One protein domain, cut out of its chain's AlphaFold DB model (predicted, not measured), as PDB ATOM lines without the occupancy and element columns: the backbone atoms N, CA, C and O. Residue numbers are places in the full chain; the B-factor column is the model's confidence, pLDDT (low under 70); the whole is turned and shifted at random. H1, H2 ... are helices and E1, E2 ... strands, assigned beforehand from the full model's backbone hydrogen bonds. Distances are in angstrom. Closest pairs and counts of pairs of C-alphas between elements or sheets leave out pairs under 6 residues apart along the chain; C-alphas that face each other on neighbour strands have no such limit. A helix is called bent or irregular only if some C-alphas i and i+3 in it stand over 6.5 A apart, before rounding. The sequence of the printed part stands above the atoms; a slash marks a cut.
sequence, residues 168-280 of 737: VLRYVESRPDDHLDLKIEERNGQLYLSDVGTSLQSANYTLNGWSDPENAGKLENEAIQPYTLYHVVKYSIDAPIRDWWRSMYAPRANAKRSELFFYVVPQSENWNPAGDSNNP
ATOM      1  N   VAL A 168      48.782  22.748   3.964       88.06
ATOM      2  CA  VAL A 168      49.715  22.029   4.831       88.06
ATOM      3  C   VAL A 168      50.058  22.870   6.053       88.06
ATOM      4  O   VAL A 168      50.045  24.104   6.005       88.06
ATOM      5  N   LEU A 169      50.398  22.189   7.147       88.56
ATOM      6  CA  LEU A 169      50.935  22.827   8.341       88.56
ATOM      7  C   LEU A 169      52.423  23.115   8.123       88.56
ATOM      8  O   LEU A 169      53.213  22.222   7.808       88.56
ATOM      9  N   ARG A 170      52.809  24.380   8.270       82.19
ATOM     10  CA  ARG A 170      54.200  24.827   8.206       82.19
ATOM     11  C   ARG A 170      54.639  25.288   9.582       82.19
ATOM     12  O   ARG A 170      54.300  26.390  10.006       82.19
ATOM     13  N   TYR A 171      55.375  24.425  10.267       78.88
ATOM     14  CA  TYR A 171      55.838  24.692  11.618       78.88
ATOM     15  C   TYR A 171      56.945  25.751  11.659       78.88
ATOM     16  O   TYR A 171      57.774  25.854  10.750       78.88
ATOM     17  N   VAL A 172      56.926  26.529  12.733       73.06
ATOM     18  CA  VAL A 172      57.894  27.565  13.085       73.06
ATOM     19  C   VAL A 172      58.548  27.140  14.388       73.06
ATOM     20  O   VAL A 172      57.845  26.742  15.311       73.06
ATOM     21  N   GLU A 173      59.872  27.282  14.471       64.88
ATOM     22  CA  GLU A 173      60.681  26.937  15.648       64.88
ATOM     23  C   GLU A 173      60.667  25.441  15.998       64.88
ATOM     24  O   GLU A 173      61.713  24.816  15.896       64.88
ATOM     25  N   SER A 174      59.532  24.847  16.362       66.75
ATOM     26  CA  SER A 174      59.405  23.461  16.828       66.75
ATOM     27  C   SER A 174      58.771  22.530  15.785       66.75
ATOM     28  O   SER A 174      58.248  22.965  14.761       66.75
ATOM     29  N   ARG A 175      58.846  21.211  16.014       70.12
ATOM     30  CA  ARG A 175      58.161  20.175  15.222       70.12
ATOM     31  C   ARG A 175      57.245  19.340  16.122       70.12
ATOM     32  O   ARG A 175      57.521  19.277  17.320       70.12
ATOM     33  N   PRO A 176      56.218  18.689  15.549       81.31
ATOM     34  CA  PRO A 176      55.432  17.665  16.230       81.31
ATOM     35  C   PRO A 176      56.279  16.609  16.944       81.31
ATOM     36  O   PRO A 176      57.367  16.262  16.473       81.31
ATOM     37  N   ASP A 177      55.751  16.081  18.043       80.00
ATOM     38  CA  ASP A 177      56.336  14.991  18.826       80.00
ATOM     39  C   ASP A 177      55.275  13.924  19.175       80.00
ATOM     40  O   ASP A 177      54.133  13.996  18.727       80.00
ATOM     41  N   ASP A 178      55.651  12.902  19.952       86.50
ATOM     42  CA  ASP A 178      54.735  11.828  20.370       86.50
ATOM     43  C   ASP A 178      53.580  12.328  21.245       86.50
ATOM     44  O   ASP A 178      52.569  11.638  21.385       86.50
ATOM     45  N   HIS A 179      53.741  13.490  21.870       88.06
ATOM     46  CA  HIS A 179      52.784  14.085  22.782       88.06
ATOM     47  C   HIS A 179      51.850  15.062  22.060       88.06
ATOM     48  O   HIS A 179      50.676  15.108  22.401       88.06
ATOM     49  N   LEU A 180      52.305  15.804  21.055       90.56
ATOM     50  CA  LEU A 180      51.503  16.746  20.275       90.56
ATOM     51  C   LEU A 180      51.832  16.593  18.787       90.56
ATOM     52  O   LEU A 180      52.867  17.071  18.315       90.56
ATOM     53  N   ASP A 181      50.912  15.964  18.057       92.25
ATOM     54  CA  ASP A 181      51.038  15.690  16.628       92.25
ATOM     55  C   ASP A 181      49.806  16.183  15.876       92.25
ATOM     56  O   ASP A 181      48.705  15.661  16.028       92.25
ATOM     57  N   LEU A 182      49.971  17.245  15.090       94.88
ATOM     58  CA  LEU A 182      48.848  17.945  14.481       94.88
ATOM     59  C   LEU A 182      48.556  17.427  13.076       94.88
ATOM     60  O   LEU A 182      49.420  17.407  12.195       94.88
ATOM     61  N   LYS A 183      47.282  17.113  12.838       94.56
ATOM     62  CA  LYS A 183      46.738  16.738  11.535       94.56
ATOM     63  C   LYS A 183      45.750  17.791  11.048       94.56
ATOM     64  O   LYS A 183      44.891  18.244  11.803       94.56
ATOM     65  N   ILE A 184      45.849  18.123   9.763       94.00
ATOM     66  CA  ILE A 184      44.862  18.935   9.052       94.00
ATOM     67  C   ILE A 184      43.977  18.052   8.166       94.00
ATOM     68  O   ILE A 184      44.454  17.109   7.532       94.00
ATOM     69  N   GLU A 185      42.686  18.358   8.127       92.94
ATOM     70  CA  GLU A 185      41.697  17.739   7.245       92.94
ATOM     71  C   GLU A 185      40.840  18.827   6.593       92.94
ATOM     72  O   GLU A 185      40.426  19.777   7.254       92.94
ATOM     73  N   GLU A 186      40.545  18.689   5.301       87.50
ATOM     74  CA  GLU A 186      39.600  19.560   4.602       87.50
ATOM     75  C   GLU A 186      38.260  18.841   4.431       87.50
ATOM     76  O   GLU A 186      38.200  17.743   3.877       87.50
ATOM     77  N   ARG A 187      37.169  19.468   4.885       84.88
ATOM     78  CA  ARG A 187      35.799  18.991   4.645       84.88
ATOM     79  C   ARG A 187      34.923  20.152   4.213       84.88
ATOM     80  O   ARG A 187      34.820  21.146   4.930       84.88
ATOM     81  N   ASN A 188      34.250  20.003   3.072       78.38
ATOM     82  CA  ASN A 188      33.349  21.017   2.514       78.38
ATOM     83  C   ASN A 188      34.009  22.411   2.399       78.38
ATOM     84  O   ASN A 188      33.392  23.412   2.750       78.38
ATOM     85  N   GLY A 189      35.282  22.471   1.981       72.94
ATOM     86  CA  GLY A 189      36.039  23.723   1.831       72.94
ATOM     87  C   GLY A 189      36.499  24.381   3.141       72.94
ATOM     88  O   GLY A 189      37.154  25.418   3.100       72.94
ATOM     89  N   GLN A 190      36.190  23.790   4.301       84.06
ATOM     90  CA  GLN A 190      36.673  24.235   5.606       84.06
ATOM     91  C   GLN A 190      37.816  23.332   6.075       84.06
ATOM     92  O   GLN A 190      37.721  22.104   6.023       84.06
ATOM     93  N   LEU A 191      38.878  23.954   6.581       89.31
ATOM     94  CA  LEU A 191      40.009  23.262   7.187       89.31
ATOM     95  C   LEU A 191      39.742  22.999   8.664       89.31
ATOM     96  O   LEU A 191      39.215  23.865   9.368       89.31
ATOM     97  N   TYR A 192      40.142  21.819   9.114       92.75
ATOM     98  CA  TYR A 192      39.995  21.335  10.475       92.75
ATOM     99  C   TYR A 192      41.333  20.831  11.005       92.75
ATOM    100  O   TYR A 192      42.078  20.170  10.286       92.75
ATOM    101  N   LEU A 193      41.608  21.129  12.268       95.56
ATOM    102  CA  LEU A 193      42.794  20.731  13.007       95.56
ATOM    103  C   LEU A 193      42.423  19.703  14.076       95.56
ATOM    104  O   LEU A 193      41.462  19.901  14.823       95.56
ATOM    105  N   SER A 194      43.226  18.652  14.189       95.94
ATOM    106  CA  SER A 194      43.137  17.674  15.274       95.94
ATOM    107  C   SER A 194      44.530  17.333  15.792       95.94
ATOM    108  O   SER A 194      45.476  17.278  15.009       95.94
ATOM    109  N   ASP A 195      44.649  17.066  17.089       96.19
ATOM    110  CA  ASP A 195      45.821  16.411  17.672       96.19
ATOM    111  C   ASP A 195      45.633  14.886  17.636       96.19
ATOM    112  O   ASP A 195      44.615  14.368  18.099       96.19
ATOM    113  N   VAL A 196      46.605  14.173  17.070       95.50
ATOM    114  CA  VAL A 196      46.698  12.704  17.049       95.50
ATOM    115  C   VAL A 196      47.823  12.182  17.952       95.50
ATOM    116  O   VAL A 196      48.037  10.972  18.025       95.50
ATOM    117  N   GLY A 197      48.521  13.080  18.651       91.38
ATOM    118  CA  GLY A 197      49.533  12.752  19.642       91.38
ATOM    119  C   GLY A 197      48.948  12.097  20.894       91.38
ATOM    120  O   GLY A 197      47.754  12.169  21.200       91.38
ATOM    121  N   THR A 198      49.816  11.453  21.663       90.50
ATOM    122  CA  THR A 198      49.450  10.778  22.910       90.50
ATOM    123  C   THR A 198      49.252  11.777  24.046       90.50
ATOM    124  O   THR A 198      49.935  12.795  24.142       90.50
ATOM    125  N   SER A 199      48.309  11.494  24.939       88.25
ATOM    126  CA  SER A 199      48.134  12.224  26.197       88.25
ATOM    127  C   SER A 199      48.432  11.285  27.358       88.25
ATOM    128  O   SER A 199      48.215  10.077  27.252       88.25
ATOM    129  N   LEU A 200      48.885  11.841  28.482       85.88
ATOM    130  CA  LEU A 200      48.775  11.159  29.774       85.88
ATOM    131  C   LEU A 200      47.289  11.039  30.185       85.88
ATOM    132  O   LEU A 200      46.397  11.280  29.368       85.88
ATOM    133  N   GLN A 201      47.002  10.673  31.439       84.69
ATOM    134  CA  GLN A 201      45.630  10.477  31.926       84.69
ATOM    135  C   GLN A 201      44.684  11.641  31.580       84.69
ATOM    136  O   GLN A 201      43.559  11.401  31.141       84.69
ATOM    137  N   SER A 202      45.133  12.884  31.765       80.94
ATOM    138  CA  SER A 202      44.364  14.083  31.425       80.94
ATOM    139  C   SER A 202      45.197  15.057  30.604       80.94
ATOM    140  O   SER A 202      46.417  15.115  30.763       80.94
ATOM    141  N   ALA A 203      44.541  15.862  29.763       83.31
ATOM    142  CA  ALA A 203      45.184  16.906  28.973       83.31
ATOM    143  C   ALA A 203      44.426  18.238  29.038       83.31
ATOM    144  O   ALA A 203      43.261  18.288  29.434       83.31
ATOM    145  N   ASN A 204      45.100  19.313  28.641       83.19
ATOM    146  CA  ASN A 204      44.528  20.631  28.429       83.19
ATOM    147  C   ASN A 204      45.168  21.290  27.205       83.19
ATOM    148  O   ASN A 204      46.394  21.268  27.067       83.19
ATOM    149  N   TYR A 205      44.341  21.887  26.349       87.06
ATOM    150  CA  TYR A 205      44.764  22.585  25.147       87.06
ATOM    151  C   TYR A 205      44.460  24.077  25.227       87.06
ATOM    152  O   TYR A 205      43.396  24.514  25.682       87.06
ATOM    153  N   THR A 206      45.380  24.851  24.659       87.50
ATOM    154  CA  THR A 206      45.087  26.194  24.163       87.50
ATOM    155  C   THR A 206      45.406  26.278  22.681       87.50
ATOM    156  O   THR A 206      46.422  25.755  22.230       87.50
ATOM    157  N   LEU A 207      44.541  26.953  21.931       91.38
ATOM    158  CA  LEU A 207      44.724  27.319  20.531       91.38
ATOM    159  C   LEU A 207      44.662  28.845  20.454       91.38
ATOM    160  O   LEU A 207      43.643  29.424  20.799       91.38
ATOM    161  N   ASN A 208      45.738  29.526  20.061       89.44
ATOM    162  CA  ASN A 208      45.832  30.994  20.066       89.44
ATOM    163  C   ASN A 208      45.382  31.642  21.390       89.44
ATOM    164  O   ASN A 208      44.699  32.666  21.392       89.44
ATOM    165  N   GLY A 209      45.735  31.009  22.517       83.44
ATOM    166  CA  GLY A 209      45.325  31.452  23.854       83.44
ATOM    167  C   GLY A 209      43.814  31.375  24.104       83.44
ATOM    168  O   GLY A 209      43.291  32.000  25.017       83.44
ATOM    169  N   TRP A 210      43.092  30.600  23.304       88.94
ATOM    170  CA  TRP A 210      41.725  30.192  23.578       88.94
ATOM    171  C   TRP A 210      41.714  28.739  24.050       88.94
ATOM    172  O   TRP A 210      42.308  27.863  23.422       88.94
ATOM    173  N   SER A 211      41.016  28.488  25.147       84.06
ATOM    174  CA  SER A 211      40.636  27.151  25.604       84.06
ATOM    175  C   SER A 211      39.140  26.932  25.417       84.06
ATOM    176  O   SER A 211      38.345  27.847  25.651       84.06
ATOM    177  N   ASP A 212      38.768  25.709  25.030       81.38
ATOM    178  CA  ASP A 212      37.372  25.320  24.844       81.38
ATOM    179  C   ASP A 212      36.621  25.316  26.189       81.38
ATOM    180  O   ASP A 212      36.951  24.508  27.064       81.38
ATOM    181  N   PRO A 213      35.604  26.183  26.377       74.56
ATOM    182  CA  PRO A 213      34.804  26.194  27.597       74.56
ATOM    183  C   PRO A 213      33.982  24.911  27.773       74.56
ATOM    184  O   PRO A 213      33.513  24.649  28.875       74.56
ATOM    185  N   GLU A 214      33.750  24.133  26.717       76.25
ATOM    186  CA  GLU A 214      32.979  22.887  26.784       76.25
ATOM    187  C   GLU A 214      33.888  21.691  27.075       76.25
ATOM    188  O   GLU A 214      33.512  20.797  27.831       76.25
ATOM    189  N   ASN A 215      35.086  21.667  26.484       79.50
ATOM    190  CA  ASN A 215      36.040  20.577  26.666       79.50
ATOM    191  C   ASN A 215      37.474  20.996  26.316       79.50
ATOM    192  O   ASN A 215      37.966  20.725  25.222       79.50
ATOM    193  N   ALA A 216      38.179  21.599  27.271       80.00
ATOM    194  CA  ALA A 216      39.573  21.991  27.085       80.00
ATOM    195  C   ALA A 216      40.544  20.795  26.966       80.00
ATOM    196  O   ALA A 216      41.719  21.002  26.685       80.00
ATOM    197  N   GLY A 217      40.095  19.553  27.189       82.25
ATOM    198  CA  GLY A 217      40.943  18.358  27.188       82.25
ATOM    199  C   GLY A 217      41.154  17.701  25.828       82.25
ATOM    200  O   GLY A 217      41.836  16.679  25.757       82.25
ATOM    201  N   LYS A 218      40.580  18.252  24.752       85.69
ATOM    202  CA  LYS A 218      40.737  17.735  23.389       85.69
ATOM    203  C   LYS A 218      40.919  18.861  22.379       85.69
ATOM    204  O   LYS A 218      40.244  19.881  22.455       85.69
ATOM    205  N   LEU A 219      41.760  18.608  21.381       91.75
ATOM    206  CA  LEU A 219      41.836  19.382  20.147       91.75
ATOM    207  C   LEU A 219      41.412  18.466  18.998       91.75
ATOM    208  O   LEU A 219      42.212  17.683  18.493       91.75
ATOM    209  N   GLU A 220      40.133  18.509  18.634       91.44
ATOM    210  CA  GLU A 220      39.545  17.592  17.657       91.44
ATOM    211  C   GLU A 220      38.610  18.352  16.721       91.44
ATOM    212  O   GLU A 220      37.604  18.916  17.158       91.44
ATOM    213  N   ASN A 221      38.912  18.300  15.422       91.50
ATOM    214  CA  ASN A 221      38.115  18.917  14.371       91.50
ATOM    215  C   ASN A 221      37.867  20.418  14.613       91.50
ATOM    216  O   ASN A 221      36.772  20.919  14.350       91.50
ATOM    217  N   GLU A 222      38.864  21.147  15.113       92.44
ATOM    218  CA  GLU A 222      38.741  22.589  15.315       92.44
ATOM    219  C   GLU A 222      38.957  23.319  13.989       92.44
ATOM    220  O   GLU A 222      39.936  23.080  13.286       92.44
ATOM    221  N   ALA A 223      38.018  24.185  13.612       90.38
ATOM    222  CA  ALA A 223      38.108  24.921  12.357       90.38
ATOM    223  C   ALA A 223      39.316  25.869  12.369       90.38
ATOM    224  O   ALA A 223      39.522  26.584  13.343       90.38
ATOM    225  N   ILE A 224      40.076  25.915  11.278       90.00
ATOM    226  CA  ILE A 224      41.216  26.823  11.106       90.00
ATOM    227  C   ILE A 224      41.138  27.554   9.764       90.00
ATOM    228  O   ILE A 224      40.441  27.118   8.848       90.00
ATOM    229  N   GLN A 225      41.851  28.669   9.642       83.94
ATOM    230  CA  GLN A 225      41.871  29.514   8.454       83.94
ATOM    231  C   GLN A 225      43.258  29.504   7.795       83.94
ATOM    232  O   GLN A 225      44.282  29.480   8.489       83.94
ATOM    233  N   PRO A 226      43.320  29.545   6.455       79.81
ATOM    234  CA  PRO A 226      44.556  29.797   5.725       79.81
ATOM    235  C   PRO A 226      45.250  31.096   6.149       79.81
ATOM    236  O   PRO A 226      44.613  32.033   6.623       79.81
ATOM    237  N   TYR A 227      46.562  31.171   5.923       76.31
ATOM    238  CA  TYR A 227      47.404  32.352   6.160       76.31
ATOM    239  C   TYR A 227      47.350  32.909   7.592       76.31
ATOM    240  O   TYR A 227      47.749  34.045   7.840       76.31
ATOM    241  N   THR A 228      46.926  32.083   8.546       76.38
ATOM    242  CA  THR A 228      46.842  32.430   9.962       76.38
ATOM    243  C   THR A 228      47.960  31.742  10.734       76.38
ATOM    244  O   THR A 228      48.221  30.553  10.531       76.38
ATOM    245  N   LEU A 229      48.622  32.495  11.618       82.19
ATOM    246  CA  LEU A 229      49.524  31.925  12.615       82.19
ATOM    247  C   LEU A 229      48.691  31.292  13.724       82.19
ATOM    248  O   LEU A 229      47.902  31.971  14.390       82.19
ATOM    249  N   TYR A 230      48.925  30.009  13.947       87.62
ATOM    250  CA  TYR A 230      48.389  29.275  15.073       87.62
ATOM    251  C   TYR A 230      49.488  28.942  16.070       87.62
ATOM    252  O   TYR A 230      50.609  28.586  15.707       87.62
ATOM    253  N   HIS A 231      49.128  29.057  17.339       89.50
ATOM    254  CA  HIS A 231      49.908  28.648  18.488       89.50
ATOM    255  C   HIS A 231      49.090  27.619  19.268       89.50
ATOM    256  O   HIS A 231      47.990  27.933  19.724       89.50
ATOM    257  N   VAL A 232      49.604  26.398  19.396       91.06
ATOM    258  CA  VAL A 232      48.980  25.329  20.180       91.06
ATOM    259  C   VAL A 232      49.876  24.977  21.350       91.06
ATOM    260  O   VAL A 232      51.040  24.637  21.152       91.06
ATOM    261  N   VAL A 233      49.305  24.989  22.553       87.38
ATOM    262  CA  VAL A 233      49.947  24.447  23.754       87.38
ATOM    263  C   VAL A 233      49.125  23.274  24.248       87.38
ATOM    264  O   VAL A 233      47.911  23.402  24.413       87.38
ATOM    265  N   LYS A 234      49.797  22.157  24.520       87.00
ATOM    266  CA  LYS A 234      49.224  20.978  25.164       87.00
ATOM    267  C   LYS A 234      49.947  20.721  26.475       87.00
ATOM    268  O   LYS A 234      51.164  20.536  26.486       87.00
ATOM    269  N   TYR A 235      49.186  20.632  27.552       82.12
ATOM    270  CA  TYR A 235      49.638  20.103  28.833       82.12
ATOM    271  C   TYR A 235      48.983  18.745  29.055       82.12
ATOM    272  O   TYR A 235      47.798  18.596  28.771       82.12
ATOM    273  N   SER A 236      49.716  17.761  29.566       81.06
ATOM    274  CA  SER A 236      49.120  16.516  30.047       81.06
ATOM    275  C   SER A 236      49.751  16.052  31.349       81.06
ATOM    276  O   SER A 236      50.910  16.343  31.635       81.06
ATOM    277  N   ILE A 237      48.969  15.352  32.164       78.31
ATOM    278  CA  ILE A 237      49.363  14.873  33.489       78.31
ATOM    279  C   ILE A 237      48.777  13.488  33.735       78.31
ATOM    280  O   ILE A 237      47.656  13.191  33.324       78.31
ATOM    281  N   ASP A 238      49.536  12.648  34.429       82.38
ATOM    282  CA  ASP A 238      49.094  11.340  34.916       82.38
ATOM    283  C   ASP A 238      48.284  11.467  36.224       82.38
ATOM    284  O   ASP A 238      48.616  10.899  37.264       82.38
ATOM    285  N   ALA A 239      47.287  12.352  36.194       76.00
ATOM    286  CA  ALA A 239      46.337  12.647  37.266       76.00
ATOM    287  C   ALA A 239      45.108  13.364  36.666       76.00
ATOM    288  O   ALA A 239      45.128  13.741  35.488       76.00
ATOM    289  N   PRO A 240      44.030  13.619  37.429       75.31
ATOM    290  CA  PRO A 240      42.996  14.571  37.024       75.31
ATOM    291  C   PRO A 240      43.583  15.966  36.761       75.31
ATOM    292  O   PRO A 240      44.389  16.463  37.547       75.31
ATOM    293  N   ILE A 241      43.142  16.648  35.698       69.94
ATOM    294  CA  ILE A 241      43.723  17.946  35.299       69.94
ATOM    295  C   ILE A 241      43.561  19.042  36.369       69.94
ATOM    296  O   ILE A 241      44.378  19.951  36.453       69.94
ATOM    297  N   ARG A 242      42.556  18.944  37.250       65.69
ATOM    298  CA  ARG A 242      42.393  19.856  38.402       65.69
ATOM    299  C   ARG A 242      43.546  19.791  39.408       65.69
ATOM    300  O   ARG A 242      43.714  20.708  40.202       65.69
ATOM    301  N   ASP A 243      44.310  18.701  39.404       65.75
ATOM    302  CA  ASP A 243      45.466  18.498  40.275       65.75
ATOM    303  C   ASP A 243      46.771  18.984  39.611       65.75
ATOM    304  O   ASP A 243      47.847  18.844  40.186       65.75
ATOM    305  N   TRP A 244      46.685  19.621  38.435       65.44
ATOM    306  CA  TRP A 244      47.815  20.201  37.700       65.44
ATOM    307  C   TRP A 244      48.657  21.186  38.521       65.44
ATOM    308  O   TRP A 244      49.886  21.170  38.470       65.44
ATOM    309  N   TRP A 245      48.020  22.014  39.351       59.09
ATOM    310  CA  TRP A 245      48.752  22.922  40.242       59.09
ATOM    311  C   TRP A 245      49.620  22.147  41.247       59.09
ATOM    312  O   TRP A 245      50.705  22.600  41.598       59.09
ATOM    313  N   ARG A 246      49.211  20.937  41.663       57.72
ATOM    314  CA  ARG A 246      50.016  20.094  42.561       57.72
ATOM    315  C   ARG A 246      51.263  19.575  41.863       57.72
ATOM    316  O   ARG A 246      52.303  19.511  42.506       57.72
ATOM    317  N   SER A 247      51.198  19.246  40.570       57.28
ATOM    318  CA  SER A 247      52.382  18.795  39.823       57.28
ATOM    319  C   SER A 247      53.415  19.894  39.587       57.28
ATOM    320  O   SER A 247      54.582  19.581  39.392       57.28
ATOM    321  N   MET A 248      53.019  21.172  39.636       55.50
ATOM    322  CA  MET A 248      53.973  22.286  39.542       55.50
ATOM    323  C   MET A 248      54.912  22.359  40.745       55.50
ATOM    324  O   MET A 248      56.085  22.681  40.586       55.50
ATOM    325  N   TYR A 249      54.394  22.046  41.934       55.16
ATOM    326  CA  TYR A 249      55.111  22.216  43.200       55.16
ATOM    327  C   TYR A 249      55.519  20.891  43.859       55.16
ATOM    328  O   TYR A 249      56.305  20.898  44.806       55.16
ATOM    329  N   ALA A 250      55.008  19.748  43.386       54.91
ATOM    330  CA  ALA A 250      55.316  18.432  43.934       54.91
ATOM    331  C   ALA A 250      55.947  17.506  42.873       54.91
ATOM    332  O   ALA A 250      55.309  17.222  41.860       54.91
ATOM    333  N   PRO A 251      57.124  16.907  43.134       55.59
ATOM    334  CA  PRO A 251      57.840  16.034  42.191       55.59
ATOM    335  C   PRO A 251      57.179  14.656  41.948       55.59
ATOM    336  O   PRO A 251      57.842  13.727  41.500       55.59
ATOM    337  N   ARG A 252      55.895  14.470  42.296       53.62
ATOM    338  CA  ARG A 252      55.234  13.150  42.342       53.62
ATOM    339  C   ARG A 252      54.368  12.804  41.130       53.62
ATOM    340  O   ARG A 252      54.109  11.623  40.932       53.62
ATOM    341  N   ALA A 253      53.898  13.778  40.356       61.75
ATOM    342  CA  ALA A 253      53.023  13.516  39.213       61.75
ATOM    343  C   ALA A 253      53.802  13.655  37.902       61.75
ATOM    344  O   ALA A 253      54.435  14.681  37.659       61.75
ATOM    345  N   ASN A 254      53.747  12.621  37.059       75.38
ATOM    346  CA  ASN A 254      54.308  12.671  35.714       75.38
ATOM    347  C   ASN A 254      53.503  13.677  34.880       75.38
ATOM    348  O   ASN A 254      52.288  13.525  34.739       75.38
ATOM    349  N   ALA A 255      54.164  14.704  34.354       76.62
ATOM    350  CA  ALA A 255      53.543  15.760  33.568       76.62
ATOM    351  C   ALA A 255      54.365  16.032  32.302       76.62
ATOM    352  O   ALA A 255      55.596  16.070  32.334       76.62
ATOM    353  N   LYS A 256      53.675  16.237  31.180       79.25
ATOM    354  CA  LYS A 256      54.258  16.587  29.883       79.25
ATOM    355  C   LYS A 256      53.682  17.904  29.378       79.25
ATOM    356  O   LYS A 256      52.537  18.261  29.655       79.25
ATOM    357  N   ARG A 257      54.480  18.601  28.574       80.81
ATOM    358  CA  ARG A 257      54.053  19.781  27.830       80.81
ATOM    359  C   ARG A 257      54.675  19.790  26.441       80.81
ATOM    360  O   ARG A 257      55.866  19.517  26.321       80.81
ATOM    361  N   SER A 258      53.879  20.177  25.446       81.50
ATOM    362  CA  SER A 258      54.344  20.487  24.092       81.50
ATOM    363  C   SER A 258      53.727  21.795  23.589       81.50
ATOM    364  O   SER A 258      52.634  22.185  24.003       81.50
ATOM    365  N   GLU A 259      54.448  22.477  22.705       82.31
ATOM    366  CA  GLU A 259      54.120  23.798  22.172       82.31
ATOM    367  C   GLU A 259      54.529  23.863  20.697       82.31
ATOM    368  O   GLU A 259      55.679  23.574  20.345       82.31
ATOM    369  N   LEU A 260      53.579  24.223  19.835       84.19
ATOM    370  CA  LEU A 260      53.773  24.321  18.391       84.19
ATOM    371  C   LEU A 260      53.281  25.666  17.867       84.19
ATOM    372  O   LEU A 260      52.158  26.085  18.148       84.19
ATOM    373  N   PHE A 261      54.103  26.285  17.025       83.81
ATOM    374  CA  PHE A 261      53.739  27.432  16.200       83.81
ATOM    375  C   PHE A 261      53.684  26.977  14.750       83.81
ATOM    376  O   PHE A 261      54.599  26.299  14.281       83.81
ATOM    377  N   PHE A 262      52.632  27.327  14.017       84.19
ATOM    378  CA  PHE A 262      52.534  26.954  12.609       84.19
ATOM    379  C   PHE A 262      51.638  27.886  11.806       84.19
ATOM    380  O   PHE A 262      50.712  28.505  12.325       84.19
ATOM    381  N   TYR A 263      51.902  27.933  10.504       83.38
ATOM    382  CA  TYR A 263      51.010  28.528   9.518       83.38
ATOM    383  C   TYR A 263      50.262  27.455   8.749       83.38
ATOM    384  O   TYR A 263      50.793  26.377   8.476       83.38
ATOM    385  N   VAL A 264      49.047  27.798   8.340       82.69
ATOM    386  CA  VAL A 264      48.259  27.017   7.388       82.69
ATOM    387  C   VAL A 264      48.418  27.665   6.019       82.69
ATOM    388  O   VAL A 264      47.871  28.739   5.777       82.69
ATOM    389  N   VAL A 265      49.195  27.059   5.126       81.62
ATOM    390  CA  VAL A 265      49.451  27.619   3.785       81.62
ATOM    391  C   VAL A 265      49.302  26.554   2.704       81.62
ATOM    392  O   VAL A 265      49.451  25.367   3.001       81.62
ATOM    393  N   PRO A 266      49.012  26.942   1.452       81.12
ATOM    394  CA  PRO A 266      49.015  26.007   0.333       81.12
ATOM    395  C   PRO A 266      50.377  25.325   0.184       81.12
ATOM    396  O   PRO A 266      51.422  25.943   0.380       81.12
ATOM    397  N   GLN A 267      50.385  24.057  -0.218       83.19
ATOM    398  CA  GLN A 267      51.607  23.279  -0.424       83.19
ATOM    399  C   GLN A 267      52.535  23.906  -1.475       83.19
ATOM    400  O   GLN A 267      53.754  23.789  -1.347       83.19
ATOM    401  N   SER A 268      51.960  24.586  -2.473       77.88
ATOM    402  CA  SER A 268      52.661  25.334  -3.526       77.88
ATOM    403  C   SER A 268      53.253  26.666  -3.055       77.88
ATOM    404  O   SER A 268      53.988  27.314  -3.801       77.88
ATOM    405  N   GLU A 269      52.933  27.110  -1.837       73.50
ATOM    406  CA  GLU A 269      53.531  28.307  -1.265       73.50
ATOM    407  C   GLU A 269      54.986  28.017  -0.894       73.50
ATOM    408  O   GLU A 269      55.279  27.153  -0.060       73.50
ATOM    409  N   ASN A 270      55.904  28.763  -1.512       65.81
ATOM    410  CA  ASN A 270      57.313  28.728  -1.144       65.81
ATOM    411  C   ASN A 270      57.451  29.209   0.303       65.81
ATOM    412  O   ASN A 270      57.281  30.391   0.596       65.81
ATOM    413  N   TRP A 271      57.761  28.275   1.198       55.19
ATOM    414  CA  TRP A 271      57.895  28.512   2.627       55.19
ATOM    415  C   TRP A 271      59.321  28.194   3.065       55.19
ATOM    416  O   TRP A 271      59.765  27.055   2.915       55.19
ATOM    417  N   ASN A 272      60.020  29.173   3.643       51.25
ATOM    418  CA  ASN A 272      61.260  28.917   4.372       51.25
ATOM    419  C   ASN A 272      61.069  29.311   5.850       51.25
ATOM    420  O   ASN A 272      60.881  30.500   6.116       51.25
ATOM    421  N   PRO A 273      61.153  28.362   6.805       42.75
ATOM    422  CA  PRO A 273      61.086  28.653   8.240       42.75
ATOM    423  C   PRO A 273      62.253  29.516   8.772       42.75
ATOM    424  O   PRO A 273      62.205  29.915   9.930       42.75
ATOM    425  N   ALA A 274      63.279  29.801   7.955       38.38
ATOM    426  CA  ALA A 274      64.474  30.580   8.300       38.38
ATOM    427  C   ALA A 274      64.713  31.836   7.421       38.38
ATOM    428  O   ALA A 274      65.720  32.534   7.580       38.38
ATOM    429  N   GLY A 275      63.761  32.202   6.552       37.44
ATOM    430  CA  GLY A 275      63.721  33.555   5.980       37.44
ATOM    431  C   GLY A 275      64.349  33.799   4.602       37.44
ATOM    432  O   GLY A 275      64.507  34.963   4.258       37.44
ATOM    433  N   ASP A 276      64.619  32.781   3.773       33.03
ATOM    434  CA  ASP A 276      64.950  33.033   2.345       33.03
ATOM    435  C   ASP A 276      63.719  33.073   1.422       33.03
ATOM    436  O   ASP A 276      63.836  33.249   0.211       33.03
ATOM    437  N   SER A 277      62.511  32.925   1.973       32.22
ATOM    438  CA  SER A 277      61.287  33.243   1.236       32.22
ATOM    439  C   SER A 277      60.907  34.697   1.495       32.22
ATOM    440  O   SER A 277      61.189  35.232   2.566       32.22
ATOM    441  N   ASN A 278      60.166  35.305   0.567       33.16
ATOM    442  CA  ASN A 278      59.452  36.568   0.768       33.16
ATOM    443  C   ASN A 278      58.414  36.491   1.914       33.16
ATOM    444  O   ASN A 278      57.435  37.223   1.873       33.16
ATOM    445  N   ASN A 279      58.562  35.625   2.918       32.66
ATOM    446  CA  ASN A 279      57.726  35.505   4.099       32.66
ATOM    447  C   ASN A 279      58.618  35.321   5.350       32.66
ATOM    448  O   ASN A 279      59.307  34.306   5.461       32.66
ATOM    449  N   PRO A 280      58.669  36.313   6.257       34.81
ATOM    450  CA  PRO A 280      59.679  36.376   7.307       34.81
ATOM    451  C   PRO A 280      59.142  35.897   8.656       34.81
ATOM    452  O   PRO A 280      58.382  36.603   9.315       34.81
TER     453      PRO A 280
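Overview. This is residues 168 to 280 of the 737 residues of an uncharacterized protein of Runella slithyformis (strain ATCC 29530 / DSM 19594 / LMG 11500 / NCIMB 11436 / LSU 4) (UniProt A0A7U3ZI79). A long, twisted antiparallel sheet, E1-E7-E6-E4, has a short helix, H1, across one end of its strands; a smaller antiparallel sheet, E2-E3-E5, lies partly over one face near the other end. Residues 267 to 280 form a tail with no named element. The printed part has 113 residues, in the order E1 E2 E3 E4 E5 E6 H1 E7; it is mostly strand, though 56 residues, under half, are in named elements. It is only just compact, close to loose: radius of gyration of the C-alphas 15.6 A, spans 47 by 33 by 21 A.

Arrangement. E1 (168 to 172) is an edge strand beside E7 (255 to 266); N 170 and O 263 are 2.8 A apart. E6 (229 to 237) pairs with E7 through N 230 and O 262, 2.8 A, and with E4 (202 to 207) through N 204 and O 235, 2.8 A. E2 (182 to 187) and E3 (190 to 195) are a hairpin, with N 183 and O 194 2.8 A apart; E5 (222 to 224) is the antiparallel neighbour of E3, with N 193 and O 222 2.8 A apart. The closest C-alphas of E1 and E2, Val 168 and Ile 184, are 7.1 A apart. H1 (241 to 249) is on the four-stranded sheet at a height of 8.8 A and runs across the strands, at 85 degrees to E6 on the local plane. H1 is irregular, with C-alphas 242 and 245 7.3 A apart; 2 of 5 O i to N i+4 pairs and 5 of 6 O i to N i+3 pairs are within hydrogen-bond range.

Along the chain. E1 begins at C-alpha 168 (49.715, 22.029, 4.831). E6 spans 27.0 A, and E7 35.1 A, ending at C-alpha 266 (49.015, 26.007, 0.333).

Size, cuts and confidence. The C-alphas farthest apart, Ala 250 and Ser 268, are 48.0 A apart. The printed part has no cut; E4 to E5 is a long link of 14 residues. pLDDT is under 70 at residues 173 to 174, 241 to 253 and 270 to 280.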